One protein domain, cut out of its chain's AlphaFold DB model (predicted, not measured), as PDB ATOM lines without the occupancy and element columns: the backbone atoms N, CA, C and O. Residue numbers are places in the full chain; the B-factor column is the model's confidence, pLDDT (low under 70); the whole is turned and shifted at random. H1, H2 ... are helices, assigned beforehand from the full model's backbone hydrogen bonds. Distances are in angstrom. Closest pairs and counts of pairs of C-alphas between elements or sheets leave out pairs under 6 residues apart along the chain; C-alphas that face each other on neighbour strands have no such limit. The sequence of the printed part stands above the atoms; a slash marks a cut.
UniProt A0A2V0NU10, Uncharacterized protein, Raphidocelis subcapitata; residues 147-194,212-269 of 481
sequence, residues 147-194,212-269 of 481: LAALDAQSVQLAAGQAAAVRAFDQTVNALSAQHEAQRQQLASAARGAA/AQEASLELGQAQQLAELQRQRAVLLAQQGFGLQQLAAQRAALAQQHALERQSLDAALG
ATOM      1  N   LEU A 147     164.333 254.048 334.501       86.38
ATOM      2  CA  LEU A 147     164.551 254.779 333.254       86.38
ATOM      3  C   LEU A 147     164.710 253.815 332.066       86.38
ATOM      4  O   LEU A 147     164.052 253.990 331.042       86.38
ATOM      5  N   ALA A 148     165.493 252.745 332.239       89.81
ATOM      6  CA  ALA A 148     165.670 251.706 331.227       89.81
ATOM      7  C   ALA A 148     164.356 250.973 330.897       89.81
ATOM      8  O   ALA A 148     164.088 250.675 329.731       89.81
ATOM      9  N   ALA A 149     163.505 250.719 331.896       89.06
ATOM     10  CA  ALA A 149     162.186 250.128 331.683       89.06
ATOM     11  C   ALA A 149     161.261 251.059 330.879       89.06
ATOM     12  O   ALA A 149     160.582 250.599 329.957       89.06
ATOM     13  N   LEU A 150     161.270 252.365 331.168       83.50
ATOM     14  CA  LEU A 150     160.526 253.356 330.384       83.50
ATOM     15  C   LEU A 150     161.044 253.448 328.941       83.50
ATOM     16  O   LEU A 150     160.258 253.570 328.000       83.50
ATOM     17  N   ASP A 151     162.361 253.371 328.749       88.69
ATOM     18  CA  ASP A 151     162.976 253.359 327.423       88.69
ATOM     19  C   ASP A 151     162.563 252.121 326.625       88.69
ATOM     20  O   ASP A 151     162.121 252.257 325.479       88.69
ATOM     21  N   ALA A 152     162.578 250.940 327.244       90.94
ATOM     22  CA  ALA A 152     162.090 249.710 326.628       90.94
ATOM     23  C   ALA A 152     160.601 249.804 326.244       90.94
ATOM     24  O   ALA A 152     160.235 249.452 325.120       90.94
ATOM     25  N   GLN A 153     159.753 250.349 327.123       88.50
ATOM     26  CA  GLN A 153     158.339 250.594 326.817       88.50
ATOM     27  C   GLN A 153     158.164 251.564 325.643       88.50
ATOM     28  O   GLN A 153     157.323 251.331 324.776       88.50
ATOM     29  N   SER A 154     158.982 252.618 325.561       85.31
ATOM     30  CA  SER A 154     158.926 253.578 324.452       85.31
ATOM     31  C   SER A 154     159.246 252.930 323.101       85.31
ATOM     32  O   SER A 154     158.567 253.196 322.108       85.31
ATOM     33  N   VAL A 155     160.227 252.023 323.075       91.44
ATOM     34  CA  VAL A 155     160.614 251.278 321.871       91.44
ATOM     35  C   VAL A 155     159.524 250.284 321.478       91.44
ATOM     36  O   VAL A 155     159.169 250.205 320.302       91.44
ATOM     37  N   GLN A 156     158.945 249.562 322.443       89.81
ATOM     38  CA  GLN A 156     157.839 248.636 322.185       89.81
ATOM     39  C   GLN A 156     156.599 249.359 321.647       89.81
ATOM     40  O   GLN A 156     155.992 248.896 320.680       89.81
ATOM     41  N   LEU A 157     156.255 250.519 322.215       85.56
ATOM     42  CA  LEU A 157     155.141 251.335 321.741       85.56
ATOM     43  C   LEU A 157     155.389 251.830 320.310       85.56
ATOM     44  O   LEU A 157     154.517 251.683 319.454       85.56
ATOM     45  N   ALA A 158     156.586 252.348 320.021       83.06
ATOM     46  CA  ALA A 158     156.956 252.795 318.681       83.06
ATOM     47  C   ALA A 158     156.922 251.644 317.656       83.06
ATOM     48  O   ALA A 158     156.404 251.807 316.549       83.06
ATOM     49  N   ALA A 159     157.412 250.458 318.030       89.12
ATOM     50  CA  ALA A 159     157.372 249.269 317.182       89.12
ATOM     51  C   ALA A 159     155.932 248.801 316.910       89.12
ATOM     52  O   ALA A 159     155.589 248.508 315.760       89.12
ATOM     53  N   GLY A 160     155.078 248.786 317.938       89.19
ATOM     54  CA  GLY A 160     153.659 248.456 317.812       89.19
ATOM     55  C   GLY A 160     152.912 249.437 316.904       89.19
ATOM     56  O   GLY A 160     152.169 249.021 316.016       89.19
ATOM     57  N   GLN A 161     153.175 250.739 317.044       85.00
ATOM     58  CA  GLN A 161     152.600 251.772 316.180       85.00
ATOM     59  C   GLN A 161     153.057 251.617 314.723       85.00
ATOM     60  O   GLN A 161     152.229 251.644 313.812       85.00
ATOM     61  N   ALA A 162     154.347 251.370 314.483       84.44
ATOM     62  CA  ALA A 162     154.868 251.129 313.138       84.44
ATOM     63  C   ALA A 162     154.295 249.850 312.499       84.44
ATOM     64  O   ALA A 162     154.107 249.785 311.282       84.44
ATOM     65  N   ALA A 163     154.011 248.814 313.292       90.81
ATOM     66  CA  ALA A 163     153.317 247.618 312.818       90.81
ATOM     67  C   ALA A 163     151.856 247.919 312.442       90.81
ATOM     68  O   ALA A 163     151.414 247.515 311.367       90.81
ATOM     69  N   ALA A 164     151.139 248.692 313.263       83.75
ATOM     70  CA  ALA A 164     149.758 249.086 312.994       83.75
ATOM     71  C   ALA A 164     149.624 249.932 311.715       83.75
ATOM     72  O   ALA A 164     148.733 249.679 310.905       83.75
ATOM     73  N   VAL A 165     150.536 250.887 311.483       85.31
ATOM     74  CA  VAL A 165     150.549 251.688 310.242       85.31
ATOM     75  C   VAL A 165     150.778 250.800 309.020       85.31
ATOM     76  O   VAL A 165     150.052 250.919 308.038       85.31
ATOM     77  N   ARG A 166     151.722 249.853 309.094       90.12
ATOM     78  CA  ARG A 166     151.967 248.903 307.997       90.12
ATOM     79  C   ARG A 166     150.759 248.013 307.713       90.12
ATOM     80  O   ARG A 166     150.444 247.794 306.548       90.12
ATOM     81  N   ALA A 167     150.071 247.528 308.747       88.81
ATOM     82  CA  ALA A 167     148.853 246.735 308.584       88.81
ATOM     83  C   ALA A 167     147.720 247.553 307.936       88.81
ATOM     84  O   ALA A 167     147.019 247.067 307.044       88.81
ATOM     85  N   PHE A 168     147.571 248.821 308.330       87.44
ATOM     86  CA  PHE A 168     146.616 249.733 307.703       87.44
ATOM     87  C   PHE A 168     146.946 249.978 306.223       87.44
ATOM     88  O   PHE A 168     146.075 249.815 305.370       87.44
ATOM     89  N   ASP A 169     148.204 250.286 305.894       87.19
ATOM     90  CA  ASP A 169     148.635 250.501 304.506       87.19
ATOM     91  C   ASP A 169     148.426 249.234 303.647       87.19
ATOM     92  O   ASP A 169     147.980 249.324 302.502       87.19
ATOM     93  N   GLN A 170     148.661 248.037 304.200       92.75
ATOM     94  CA  GLN A 170     148.340 246.767 303.532       92.75
ATOM     95  C   GLN A 170     146.842 246.622 303.243       92.75
ATOM     96  O   GLN A 170     146.469 246.161 302.165       92.75
ATOM     97  N   THR A 171     145.988 247.051 304.173       87.19
ATOM     98  CA  THR A 171     144.529 246.987 304.021       87.19
ATOM     99  C   THR A 171     144.059 247.942 302.927       87.19
ATOM    100  O   THR A 171     143.268 247.556 302.070       87.19
ATOM    101  N   VAL A 172     144.598 249.166 302.896       85.31
ATOM    102  CA  VAL A 172     144.309 250.154 301.846       85.31
ATOM    103  C   VAL A 172     144.735 249.635 300.472       85.31
ATOM    104  O   VAL A 172     143.960 249.714 299.518       85.31
ATOM    105  N   ASN A 173     145.927 249.045 300.368       88.12
ATOM    106  CA  ASN A 173     146.414 248.470 299.114       88.12
ATOM    107  C   ASN A 173     145.553 247.285 298.648       88.12
ATOM    108  O   ASN A 173     145.240 247.188 297.462       88.12
ATOM    109  N   ALA A 174     145.126 246.413 299.568       88.94
ATOM    110  CA  ALA A 174     144.235 245.298 299.254       88.94
ATOM    111  C   ALA A 174     142.864 245.784 298.754       88.94
ATOM    112  O   ALA A 174     142.365 245.283 297.745       88.94
ATOM    113  N   LEU A 175     142.290 246.805 299.402       84.31
ATOM    114  CA  LEU A 175     141.023 247.404 298.978       84.31
ATOM    115  C   LEU A 175     141.142 248.051 297.591       84.31
ATOM    116  O   LEU A 175     140.268 247.878 296.744       84.31
ATOM    117  N   SER A 176     142.250 248.757 297.341       85.44
ATOM    118  CA  SER A 176     142.539 249.357 296.035       85.44
ATOM    119  C   SER A 176     142.654 248.296 294.939       85.44
ATOM    120  O   SER A 176     142.119 248.481 293.851       85.44
ATOM    121  N   ALA A 177     143.309 247.166 295.219       90.06
ATOM    122  CA  ALA A 177     143.433 246.069 294.262       90.06
ATOM    123  C   ALA A 177     142.081 245.396 293.967       90.06
ATOM    124  O   ALA A 177     141.764 245.121 292.808       90.06
ATOM    125  N   GLN A 178     141.255 245.170 294.995       88.75
ATOM    126  CA  GLN A 178     139.905 244.620 294.827       88.75
ATOM    127  C   GLN A 178     139.035 245.535 293.956       88.75
ATOM    128  O   GLN A 178     138.285 245.069 293.099       88.75
ATOM    129  N   HIS A 179     139.170 246.840 294.147       81.94
ATOM    130  CA  HIS A 179     138.457 247.832 293.366       81.94
ATOM    131  C   HIS A 179     138.896 247.843 291.897       81.94
ATOM    132  O   HIS A 179     138.050 247.861 291.003       81.94
ATOM    133  N   GLU A 180     140.204 247.811 291.627       87.12
ATOM    134  CA  GLU A 180     140.740 247.723 290.263       87.12
ATOM    135  C   GLU A 180     140.175 246.485 289.543       87.12
ATOM    136  O   GLU A 180     139.708 246.570 288.404       87.12
ATOM    137  N   ALA A 181     140.121 245.346 290.242       91.62
ATOM    138  CA  ALA A 181     139.524 244.116 289.729       91.62
ATOM    139  C   ALA A 181     138.021 244.275 289.437       91.62
ATOM    140  O   ALA A 181     137.546 243.831 288.390       91.62
ATOM    141  N   GLN A 182     137.270 244.957 290.308       87.56
ATOM    142  CA  GLN A 182     135.849 245.234 290.088       87.56
ATOM    143  C   GLN A 182     135.625 246.150 288.874       87.56
ATOM    144  O   GLN A 182     134.729 245.893 288.068       87.56
ATOM    145  N   ARG A 183     136.468 247.173 288.677       85.75
ATOM    146  CA  ARG A 183     136.438 248.016 287.468       85.75
ATOM    147  C   ARG A 183     136.693 247.201 286.204       85.75
ATOM    148  O   ARG A 183     135.981 247.366 285.217       85.75
ATOM    149  N   GLN A 184     137.660 246.286 286.232       93.38
ATOM    150  CA  GLN A 184     137.936 245.404 285.095       93.38
ATOM    151  C   GLN A 184     136.763 244.456 284.793       93.38
ATOM    152  O   GLN A 184     136.471 244.215 283.618       93.38
ATOM    153  N   GLN A 185     136.065 243.961 285.821       90.75
ATOM    154  CA  GLN A 185     134.854 243.144 285.672       90.75
ATOM    155  C   GLN A 185     133.679 243.936 285.084       90.75
ATOM    156  O   GLN A 185     132.995 243.446 284.190       90.75
ATOM    157  N   LEU A 186     133.457 245.175 285.529       83.56
ATOM    158  CA  LEU A 186     132.422 246.037 284.953       83.56
ATOM    159  C   LEU A 186     132.745 246.398 283.498       83.56
ATOM    160  O   LEU A 186     131.880 246.302 282.632       83.56
ATOM    161  N   ALA A 187     134.007 246.706 283.196       84.94
ATOM    162  CA  ALA A 187     134.448 247.000 281.835       84.94
ATOM    163  C   ALA A 187     134.352 245.782 280.894       84.94
ATOM    164  O   ALA A 187     134.148 245.936 279.686       84.94
ATOM    165  N   SER A 188     134.530 244.555 281.394       92.12
ATOM    166  CA  SER A 188     134.306 243.343 280.595       92.12
ATOM    167  C   SER A 188     132.813 243.054 280.408       92.12
ATOM    168  O   SER A 188     132.406 242.734 279.291       92.12
ATOM    169  N   ALA A 189     131.988 243.263 281.439       85.81
ATOM    170  CA  ALA A 189     130.534 243.140 281.354       85.81
ATOM    171  C   ALA A 189     129.922 244.153 280.372       85.81
ATOM    172  O   ALA A 189     129.117 243.769 279.525       85.81
ATOM    173  N   ALA A 190     130.359 245.416 280.409       82.12
ATOM    174  CA  ALA A 190     129.918 246.458 279.483       82.12
ATOM    175  C   ALA A 190     130.260 246.109 278.025       82.12
ATOM    176  O   ALA A 190     129.419 246.243 277.136       82.12
ATOM    177  N   ARG A 191     131.467 245.576 277.772       89.50
ATOM    178  CA  ARG A 191     131.852 245.073 276.441       89.50
ATOM    179  C   ARG A 191     130.983 243.895 275.992       89.50
ATOM    180  O   ARG A 191     130.589 243.849 274.830       89.50
ATOM    181  N   GLY A 192     130.655 242.977 276.903       90.06
ATOM    182  CA  GLY A 192     129.735 241.868 276.633       90.06
ATOM    183  C   GLY A 192     128.319 242.343 276.293       90.06
ATOM    184  O   GLY A 192     127.734 241.882 275.315       90.06
ATOM    185  N   ALA A 193     127.793 243.315 277.043       80.25
ATOM    186  CA  ALA A 193     126.481 243.909 276.797       80.25
ATOM    187  C   ALA A 193     126.428 244.657 275.455       80.25
ATOM    188  O   ALA A 193     125.469 244.494 274.704       80.25
ATOM    189  N   ALA A 194     127.476 245.411 275.109       81.50
ATOM    190  CA  ALA A 194     127.580 246.088 273.817       81.50
ATOM    191  C   ALA A 194     127.595 245.092 272.642       81.50
ATOM    192  O   ALA A 194     126.907 245.301 271.643       81.50
ATOM    193  N   ALA A 212     124.911 256.850 284.313       82.62
ATOM    194  CA  ALA A 212     124.483 257.204 285.667       82.62
ATOM    195  C   ALA A 212     124.943 256.171 286.718       82.62
ATOM    196  O   ALA A 212     125.299 256.542 287.843       82.62
ATOM    197  N   GLN A 213     124.976 254.881 286.364       84.00
ATOM    198  CA  GLN A 213     125.532 253.835 287.228       84.00
ATOM    199  C   GLN A 213     127.043 253.994 287.424       84.00
ATOM    200  O   GLN A 213     127.516 253.881 288.551       84.00
ATOM    201  N   GLU A 214     127.795 254.316 286.371       85.44
ATOM    202  CA  GLU A 214     129.231 254.593 286.495       85.44
ATOM    203  C   GLU A 214     129.493 255.813 287.389       85.44
ATOM    204  O   GLU A 214     130.273 255.720 288.336       85.44
ATOM    205  N   ALA A 215     128.781 256.923 287.178       85.25
ATOM    206  CA  ALA A 215     128.960 258.137 287.976       85.25
ATOM    207  C   ALA A 215     128.617 257.940 289.466       85.25
ATOM    208  O   ALA A 215     129.303 258.468 290.344       85.25
ATOM    209  N   SER A 216     127.569 257.168 289.774       86.75
ATOM    210  CA  SER A 216     127.201 256.855 291.164       86.75
ATOM    211  C   SER A 216     128.206 255.918 291.838       86.75
ATOM    212  O   SER A 216     128.511 256.104 293.019       86.75
ATOM    213  N   LEU A 217     128.783 254.975 291.085       85.31
ATOM    214  CA  LEU A 217     129.876 254.134 291.562       85.31
ATOM    215  C   LEU A 217     131.123 254.978 291.874       85.31
ATOM    216  O   LEU A 217     131.679 254.850 292.963       85.31
ATOM    217  N   GLU A 218     131.530 255.879 290.974       86.19
ATOM    218  CA  GLU A 218     132.699 256.742 291.188       86.19
ATOM    219  C   GLU A 218     132.521 257.687 292.383       86.19
ATOM    220  O   GLU A 218     133.449 257.878 293.174       86.19
ATOM    221  N   LEU A 219     131.317 258.240 292.568       90.25
ATOM    222  CA  LEU A 219     131.020 259.098 293.712       90.25
ATOM    223  C   LEU A 219     131.100 258.324 295.036       90.25
ATOM    224  O   LEU A 219     131.730 258.796 295.986       90.25
ATOM    225  N   GLY A 220     130.505 257.128 295.099       90.00
ATOM    226  CA  GLY A 220     130.569 256.275 296.289       90.00
ATOM    227  C   GLY A 220     132.009 255.888 296.641       90.00
ATOM    228  O   GLY A 220     132.409 255.913 297.805       90.00
ATOM    229  N   GLN A 221     132.828 255.627 295.625       84.00
ATOM    230  CA  GLN A 221     134.241 255.300 295.787       84.00
ATOM    231  C   GLN A 221     135.068 256.476 296.314       84.00
ATOM    232  O   GLN A 221     135.878 256.300 297.227       84.00
ATOM    233  N   ALA A 222     134.851 257.681 295.781       83.69
ATOM    234  CA  ALA A 222     135.526 258.883 296.260       83.69
ATOM    235  C   ALA A 222     135.191 259.168 297.734       83.69
ATOM    236  O   ALA A 222     136.080 259.509 298.517       83.69
ATOM    237  N   GLN A 223     133.931 258.966 298.133       91.62
ATOM    238  CA  GLN A 223     133.500 259.112 299.526       91.62
ATOM    239  C   GLN A 223     134.162 258.079 300.444       91.62
ATOM    240  O   GLN A 223     134.660 258.435 301.512       91.62
ATOM    241  N   GLN A 224     134.235 256.818 300.017       87.12
ATOM    242  CA  GLN A 224     134.852 255.759 300.813       87.12
ATOM    243  C   GLN A 224     136.367 255.962 300.976       87.12
ATOM    244  O   GLN A 224     136.907 255.759 302.065       87.12
ATOM    245  N   LEU A 225     137.054 256.434 299.929       84.00
ATOM    246  CA  LEU A 225     138.469 256.800 300.011       84.00
ATOM    247  C   LEU A 225     138.689 257.994 300.952       84.00
ATOM    248  O   LEU A 225     139.623 257.974 301.755       84.00
ATOM    249  N   ALA A 226     137.832 259.016 300.883       83.94
ATOM    250  CA  ALA A 226     137.908 260.176 301.768       83.94
ATOM    251  C   ALA A 226     137.717 259.785 303.242       83.94
ATOM    252  O   ALA A 226     138.450 260.267 304.108       83.94
ATOM    253  N   GLU A 227     136.792 258.867 303.532       90.00
ATOM    254  CA  GLU A 227     136.571 258.373 304.891       90.00
ATOM    255  C   GLU A 227     137.762 257.548 305.401       90.00
ATOM    256  O   GLU A 227     138.229 257.763 306.518       90.00
ATOM    257  N   LEU A 228     138.350 256.686 304.565       83.94
ATOM    258  CA  LEU A 228     139.585 255.970 304.915       83.94
ATOM    259  C   LEU A 228     140.755 256.925 305.191       83.94
ATOM    260  O   LEU A 228     141.511 256.727 306.144       83.94
ATOM    261  N   GLN A 229     140.898 257.995 304.404       86.69
ATOM    262  CA  GLN A 229     141.906 259.026 304.664       86.69
ATOM    263  C   GLN A 229     141.647 259.764 305.982       86.69
ATOM    264  O   GLN A 229     142.591 260.060 306.720       86.69
ATOM    265  N   ARG A 230     140.377 260.013 306.318       91.25
ATOM    266  CA  ARG A 230     139.983 260.613 307.595       91.25
ATOM    267  C   ARG A 230     140.343 259.709 308.771       91.25
ATOM    268  O   ARG A 230     140.938 260.182 309.738       91.25
ATOM    269  N   GLN A 231     140.056 258.415 308.670       88.50
ATOM    270  CA  GLN A 231     140.413 257.425 309.688       88.50
ATOM    271  C   GLN A 231     141.931 257.327 309.878       88.50
ATOM    272  O   GLN A 231     142.410 257.326 311.013       88.50
ATOM    273  N   ARG A 232     142.706 257.355 308.784       85.31
ATOM    274  CA  ARG A 232     144.176 257.406 308.842       85.31
ATOM    275  C   ARG A 232     144.679 258.630 309.608       85.31
ATOM    276  O   ARG A 232     145.572 258.504 310.441       85.31
ATOM    277  N   ALA A 233     144.107 259.806 309.349       83.69
ATOM    278  CA  ALA A 233     144.493 261.035 310.037       83.69
ATOM    279  C   ALA A 233     144.206 260.966 311.547       83.69
ATOM    280  O   ALA A 233     145.038 261.394 312.346       83.69
ATOM    281  N   VAL A 234     143.071 260.379 311.947       88.31
ATOM    282  CA  VAL A 234     142.734 260.166 313.365       88.31
ATOM    283  C   VAL A 234     143.729 259.213 314.029       88.31
ATOM    284  O   VAL A 234     144.213 259.512 315.119       88.31
ATOM    285  N   LEU A 235     144.091 258.113 313.366       83.56
ATOM    286  CA  LEU A 235     145.094 257.165 313.862       83.56
ATOM    287  C   LEU A 235     146.461 257.830 314.079       83.56
ATOM    288  O   LEU A 235     147.063 257.667 315.138       83.56
ATOM    289  N   LEU A 236     146.926 258.632 313.119       83.69
ATOM    290  CA  LEU A 236     148.186 259.372 313.246       83.69
ATOM    291  C   LEU A 236     148.136 260.415 314.375       83.69
ATOM    292  O   LEU A 236     149.109 260.578 315.109       83.69
ATOM    293  N   ALA A 237     146.998 261.088 314.561       84.06
ATOM    294  CA  ALA A 237     146.816 262.034 315.660       84.06
ATOM    295  C   ALA A 237     146.850 261.339 317.034       84.06
ATOM    296  O   ALA A 237     147.503 261.829 317.956       84.06
ATOM    297  N   GLN A 238     146.208 260.172 317.164       86.44
ATOM    298  CA  GLN A 238     146.246 259.374 318.395       86.44
ATOM    299  C   GLN A 238     147.665 258.886 318.723       86.44
ATOM    300  O   GLN A 238     148.065 258.899 319.887       86.44
ATOM    301  N   GLN A 239     148.460 258.522 317.711       84.81
ATOM    302  CA  GLN A 239     149.870 258.159 317.905       84.81
ATOM    303  C   GLN A 239     150.697 259.332 318.441       84.81
ATOM    304  O   GLN A 239     151.473 259.158 319.383       84.81
ATOM    305  N   GLY A 240     150.488 260.532 317.889       84.38
ATOM    306  CA  GLY A 240     151.141 261.749 318.370       84.38
ATOM    307  C   GLY A 240     150.827 262.043 319.839       84.38
ATOM    308  O   GLY A 240     151.730 262.376 320.605       84.38
ATOM    309  N   PHE A 241     149.571 261.846 320.251       88.25
ATOM    310  CA  PHE A 241     149.151 262.049 321.638       88.25
ATOM    311  C   PHE A 241     149.828 261.066 322.605       88.25
ATOM    312  O   PHE A 241     150.350 261.483 323.638       88.25
ATOM    313  N   GLY A 242     149.902 259.778 322.248       83.88
ATOM    314  CA  GLY A 242     150.568 258.769 323.080       83.88
ATOM    315  C   GLY A 242     152.057 259.065 323.305       83.88
ATOM    316  O   GLY A 242     152.553 258.954 324.426       83.88
ATOM    317  N   LEU A 243     152.766 259.517 322.263       83.00
ATOM    318  CA  LEU A 243     154.177 259.908 322.378       83.00
ATOM    319  C   LEU A 243     154.365 261.166 323.237       83.00
ATOM    320  O   LEU A 243     155.311 261.234 324.023       83.00
ATOM    321  N   GLN A 244     153.461 262.145 323.131       88.00
ATOM    322  CA  GLN A 244     153.489 263.334 323.987       88.00
ATOM    323  C   GLN A 244     153.239 262.993 325.458       88.00
ATOM    324  O   GLN A 244     153.937 263.515 326.325       88.00
ATOM    325  N   GLN A 245     152.293 262.099 325.746       88.19
ATOM    326  CA  GLN A 245     151.996 261.680 327.115       88.19
ATOM    327  C   GLN A 245     153.191 260.957 327.752       88.19
ATOM    328  O   GLN A 245     153.549 261.247 328.893       88.19
ATOM    329  N   LEU A 246     153.871 260.091 326.995       84.69
ATOM    330  CA  LEU A 246     155.092 259.425 327.454       84.69
ATOM    331  C   LEU A 246     156.240 260.423 327.692       84.69
ATOM    332  O   LEU A 246     156.964 260.318 328.683       84.69
ATOM    333  N   ALA A 247     156.392 261.424 326.819       83.62
ATOM    334  CA  ALA A 247     157.377 262.489 327.004       83.62
ATOM    335  C   ALA A 247     157.084 263.335 328.257       83.62
ATOM    336  O   ALA A 247     158.001 263.646 329.018       83.62
ATOM    337  N   ALA A 248     155.812 263.654 328.511       88.56
ATOM    338  CA  ALA A 248     155.385 264.350 329.721       88.56
ATOM    339  C   ALA A 248     155.650 263.513 330.982       88.56
ATOM    340  O   ALA A 248     156.140 264.042 331.977       88.56
ATOM    341  N   GLN A 249     155.412 262.200 330.926       90.31
ATOM    342  CA  GLN A 249     155.693 261.292 332.037       90.31
ATOM    343  C   GLN A 249     157.195 261.209 332.344       90.31
ATOM    344  O   GLN A 249     157.581 261.278 333.510       90.31
ATOM    345  N   ARG A 250     158.058 261.154 331.317       86.00
ATOM    346  CA  ARG A 250     159.519 261.249 331.492       86.00
ATOM    347  C   ARG A 250     159.936 262.564 332.149       86.00
ATOM    348  O   ARG A 250     160.774 262.556 333.045       86.00
ATOM    349  N   ALA A 251     159.353 263.683 331.719       88.12
ATOM    350  CA  ALA A 251     159.653 264.990 332.296       88.12
ATOM    351  C   ALA A 251     159.220 265.082 333.770       88.12
ATOM    352  O   ALA A 251     159.978 265.592 334.593       88.12
ATOM    353  N   ALA A 252     158.048 264.540 334.115       90.00
ATOM    354  CA  ALA A 252     157.557 264.492 335.491       90.00
ATOM    355  C   ALA A 252     158.460 263.633 336.395       90.00
ATOM    356  O   ALA A 252     158.831 264.073 337.482       90.00
ATOM    357  N   LEU A 253     158.885 262.456 335.921       87.69
ATOM    358  CA  LEU A 253     159.814 261.593 336.658       87.69
ATOM    359  C   LEU A 253     161.167 262.294 336.885       87.69
ATOM    360  O   LEU A 253     161.703 262.292 337.991       87.69
ATOM    361  N   ALA A 254     161.696 262.970 335.860       84.75
ATOM    362  CA  ALA A 254     162.935 263.739 335.976       84.75
ATOM    363  C   ALA A 254     162.819 264.897 336.988       84.75
ATOM    364  O   ALA A 254     163.762 265.152 337.738       84.75
ATOM    365  N   GLN A 255     161.668 265.575 337.044       93.62
ATOM    366  CA  GLN A 255     161.403 266.616 338.042       93.62
ATOM    367  C   GLN A 255     161.331 266.050 339.461       93.62
ATOM    368  O   GLN A 255     161.922 266.632 340.370       93.62
ATOM    369  N   GLN A 256     160.670 264.907 339.652       92.56
ATOM    370  CA  GLN A 256     160.624 264.240 340.952       92.56
ATOM    371  C   GLN A 256     162.035 263.895 341.445       92.56
ATOM    372  O   GLN A 256     162.378 264.198 342.586       92.56
ATOM    373  N   HIS A 257     162.893 263.363 340.572       84.56
ATOM    374  CA  HIS A 257     164.284 263.074 340.928       84.56
ATOM    375  C   HIS A 257     165.096 264.324 341.271       84.56
ATOM    376  O   HIS A 257     165.940 264.285 342.168       84.56
ATOM    377  N   ALA A 258     164.853 265.443 340.586       87.62
ATOM    378  CA  ALA A 258     165.506 266.704 340.918       87.62
ATOM    379  C   ALA A 258     165.113 267.185 342.328       87.62
ATOM    380  O   ALA A 258     165.978 267.622 343.085       87.62
ATOM    381  N   LEU A 259     163.836 267.046 342.698       93.75
ATOM    382  CA  LEU A 259     163.334 267.388 344.032       93.75
ATOM    383  C   LEU A 259     163.879 266.446 345.114       93.75
ATOM    384  O   LEU A 259     164.299 266.912 346.172       93.75
ATOM    385  N   GLU A 260     163.941 265.141 344.846       89.94
ATOM    386  CA  GLU A 260     164.526 264.165 345.776       89.94
ATOM    387  C   GLU A 260     166.002 264.472 346.049       89.94
ATOM    388  O   GLU A 260     166.412 264.507 347.211       89.94
ATOM    389  N   ARG A 261     166.789 264.795 345.012       86.25
ATOM    390  CA  ARG A 261     168.191 265.210 345.184       86.25
ATOM    391  C   ARG A 261     168.322 266.493 345.994       86.25
ATOM    392  O   ARG A 261     169.110 266.527 346.930       86.25
ATOM    393  N   GLN A 262     167.502 267.504 345.705       91.62
ATOM    394  CA  GLN A 262     167.489 268.742 346.492       91.62
ATOM    395  C   GLN A 262     167.153 268.483 347.967       91.62
ATOM    396  O   GLN A 262     167.754 269.094 348.847       91.62
ATOM    397  N   SER A 263     166.227 267.560 348.250       91.31
ATOM    398  CA  SER A 263     165.867 267.198 349.625       91.31
ATOM    399  C   SER A 263     166.998 266.466 350.361       91.31
ATOM    400  O   SER A 263     167.246 266.745 351.534       91.31
ATOM    401  N   LEU A 264     167.730 265.590 349.664       87.12
ATOM    402  CA  LEU A 264     168.903 264.887 350.188       87.12
ATOM    403  C   LEU A 264     170.064 265.846 350.460       87.12
ATOM    404  O   LEU A 264     170.648 265.797 351.541       87.12
ATOM    405  N   ASP A 265     170.356 266.755 349.528       86.50
ATOM    406  CA  ASP A 265     171.404 267.765 349.696       86.50
ATOM    407  C   ASP A 265     171.080 268.711 350.862       86.50
ATOM    408  O   ASP A 265     171.954 269.034 351.671       86.50
ATOM    409  N   ALA A 266     169.809 269.102 351.014       90.06
ATOM    410  CA  ALA A 266     169.356 269.901 352.149       90.06
ATOM    411  C   ALA A 266     169.509 269.150 353.486       90.06
ATOM    412  O   ALA A 266     169.971 269.730 354.473       90.06
ATOM    413  N   ALA A 267     169.174 267.857 353.523       85.88
ATOM    414  CA  ALA A 267     169.324 267.026 354.717       85.88
ATOM    415  C   ALA A 267     170.800 266.827 355.106       85.88
ATOM    416  O   ALA A 267     171.153 266.951 356.281       85.88
ATOM    417  N   LEU A 268     171.676 266.579 354.127       85.56
ATOM    418  CA  LEU A 268     173.120 266.456 354.345       85.56
ATOM    419  C   LEU A 268     173.744 267.784 354.790       85.56
ATOM    420  O   LEU A 268     174.580 267.790 355.696       85.56
ATOM    421  N   GLY A 269     173.303 268.911 354.222       87.75
ATOM    422  CA  GLY A 269     173.735 270.245 354.641       87.75
ATOM    423  C   GLY A 269     173.396 270.544 356.105       87.75
ATOM    424  O   GLY A 269     174.242 271.044 356.848       87.75
TER     425      GLY A 269
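This is residues 147 to 194 and 212 to 269 of the 481 residues of an uncharacterized protein of Raphidocelis subcapitata (UniProt A0A2V0NU10). Two very long, straight helices, H1 and H2, run side by side in opposite ways and nearly parallel in line, making a thin, flat-sided rod. They are offset along its length: residues 187 to 194 of H1 stick out at one end, and residues 255 to 269 of H2 at the other. The printed part has 106 residues, H1 then H2, all helix, with no named strand. It is extended, with a radius of gyration of the C-alphas of 25.8 A and spans of 96 by 22 by 6 A.

H1, residues 147 to 194, runs 70.5 A from C-alpha 147 at (164.551, 254.779, 333.254) to C-alpha 194 at (127.580, 246.088, 273.817). H2, residues 212 to 269, runs 85.8 A and ends with C-alpha 269 at (173.735, 270.245, 354.641).

H1 and H2 are close but not clearly touching, with 2 pairs of C-alphas within 8 A. Their closest C-alphas, of Gln 161 and Gln 239, are 7.2 A apart. They run opposite ways at a shallow tilt of 2 degrees. In H1 and H2 every O i to N i+4 pair is within hydrogen-bond range.

The two farthest C-alphas, of Ala 194 and Gly 269, are 96.2 A apart. Residues 195 to 211 are not printed, and C-alphas 194 and 212 are 16.5 A apart across this cut. No printed residue has a pLDDT under 70.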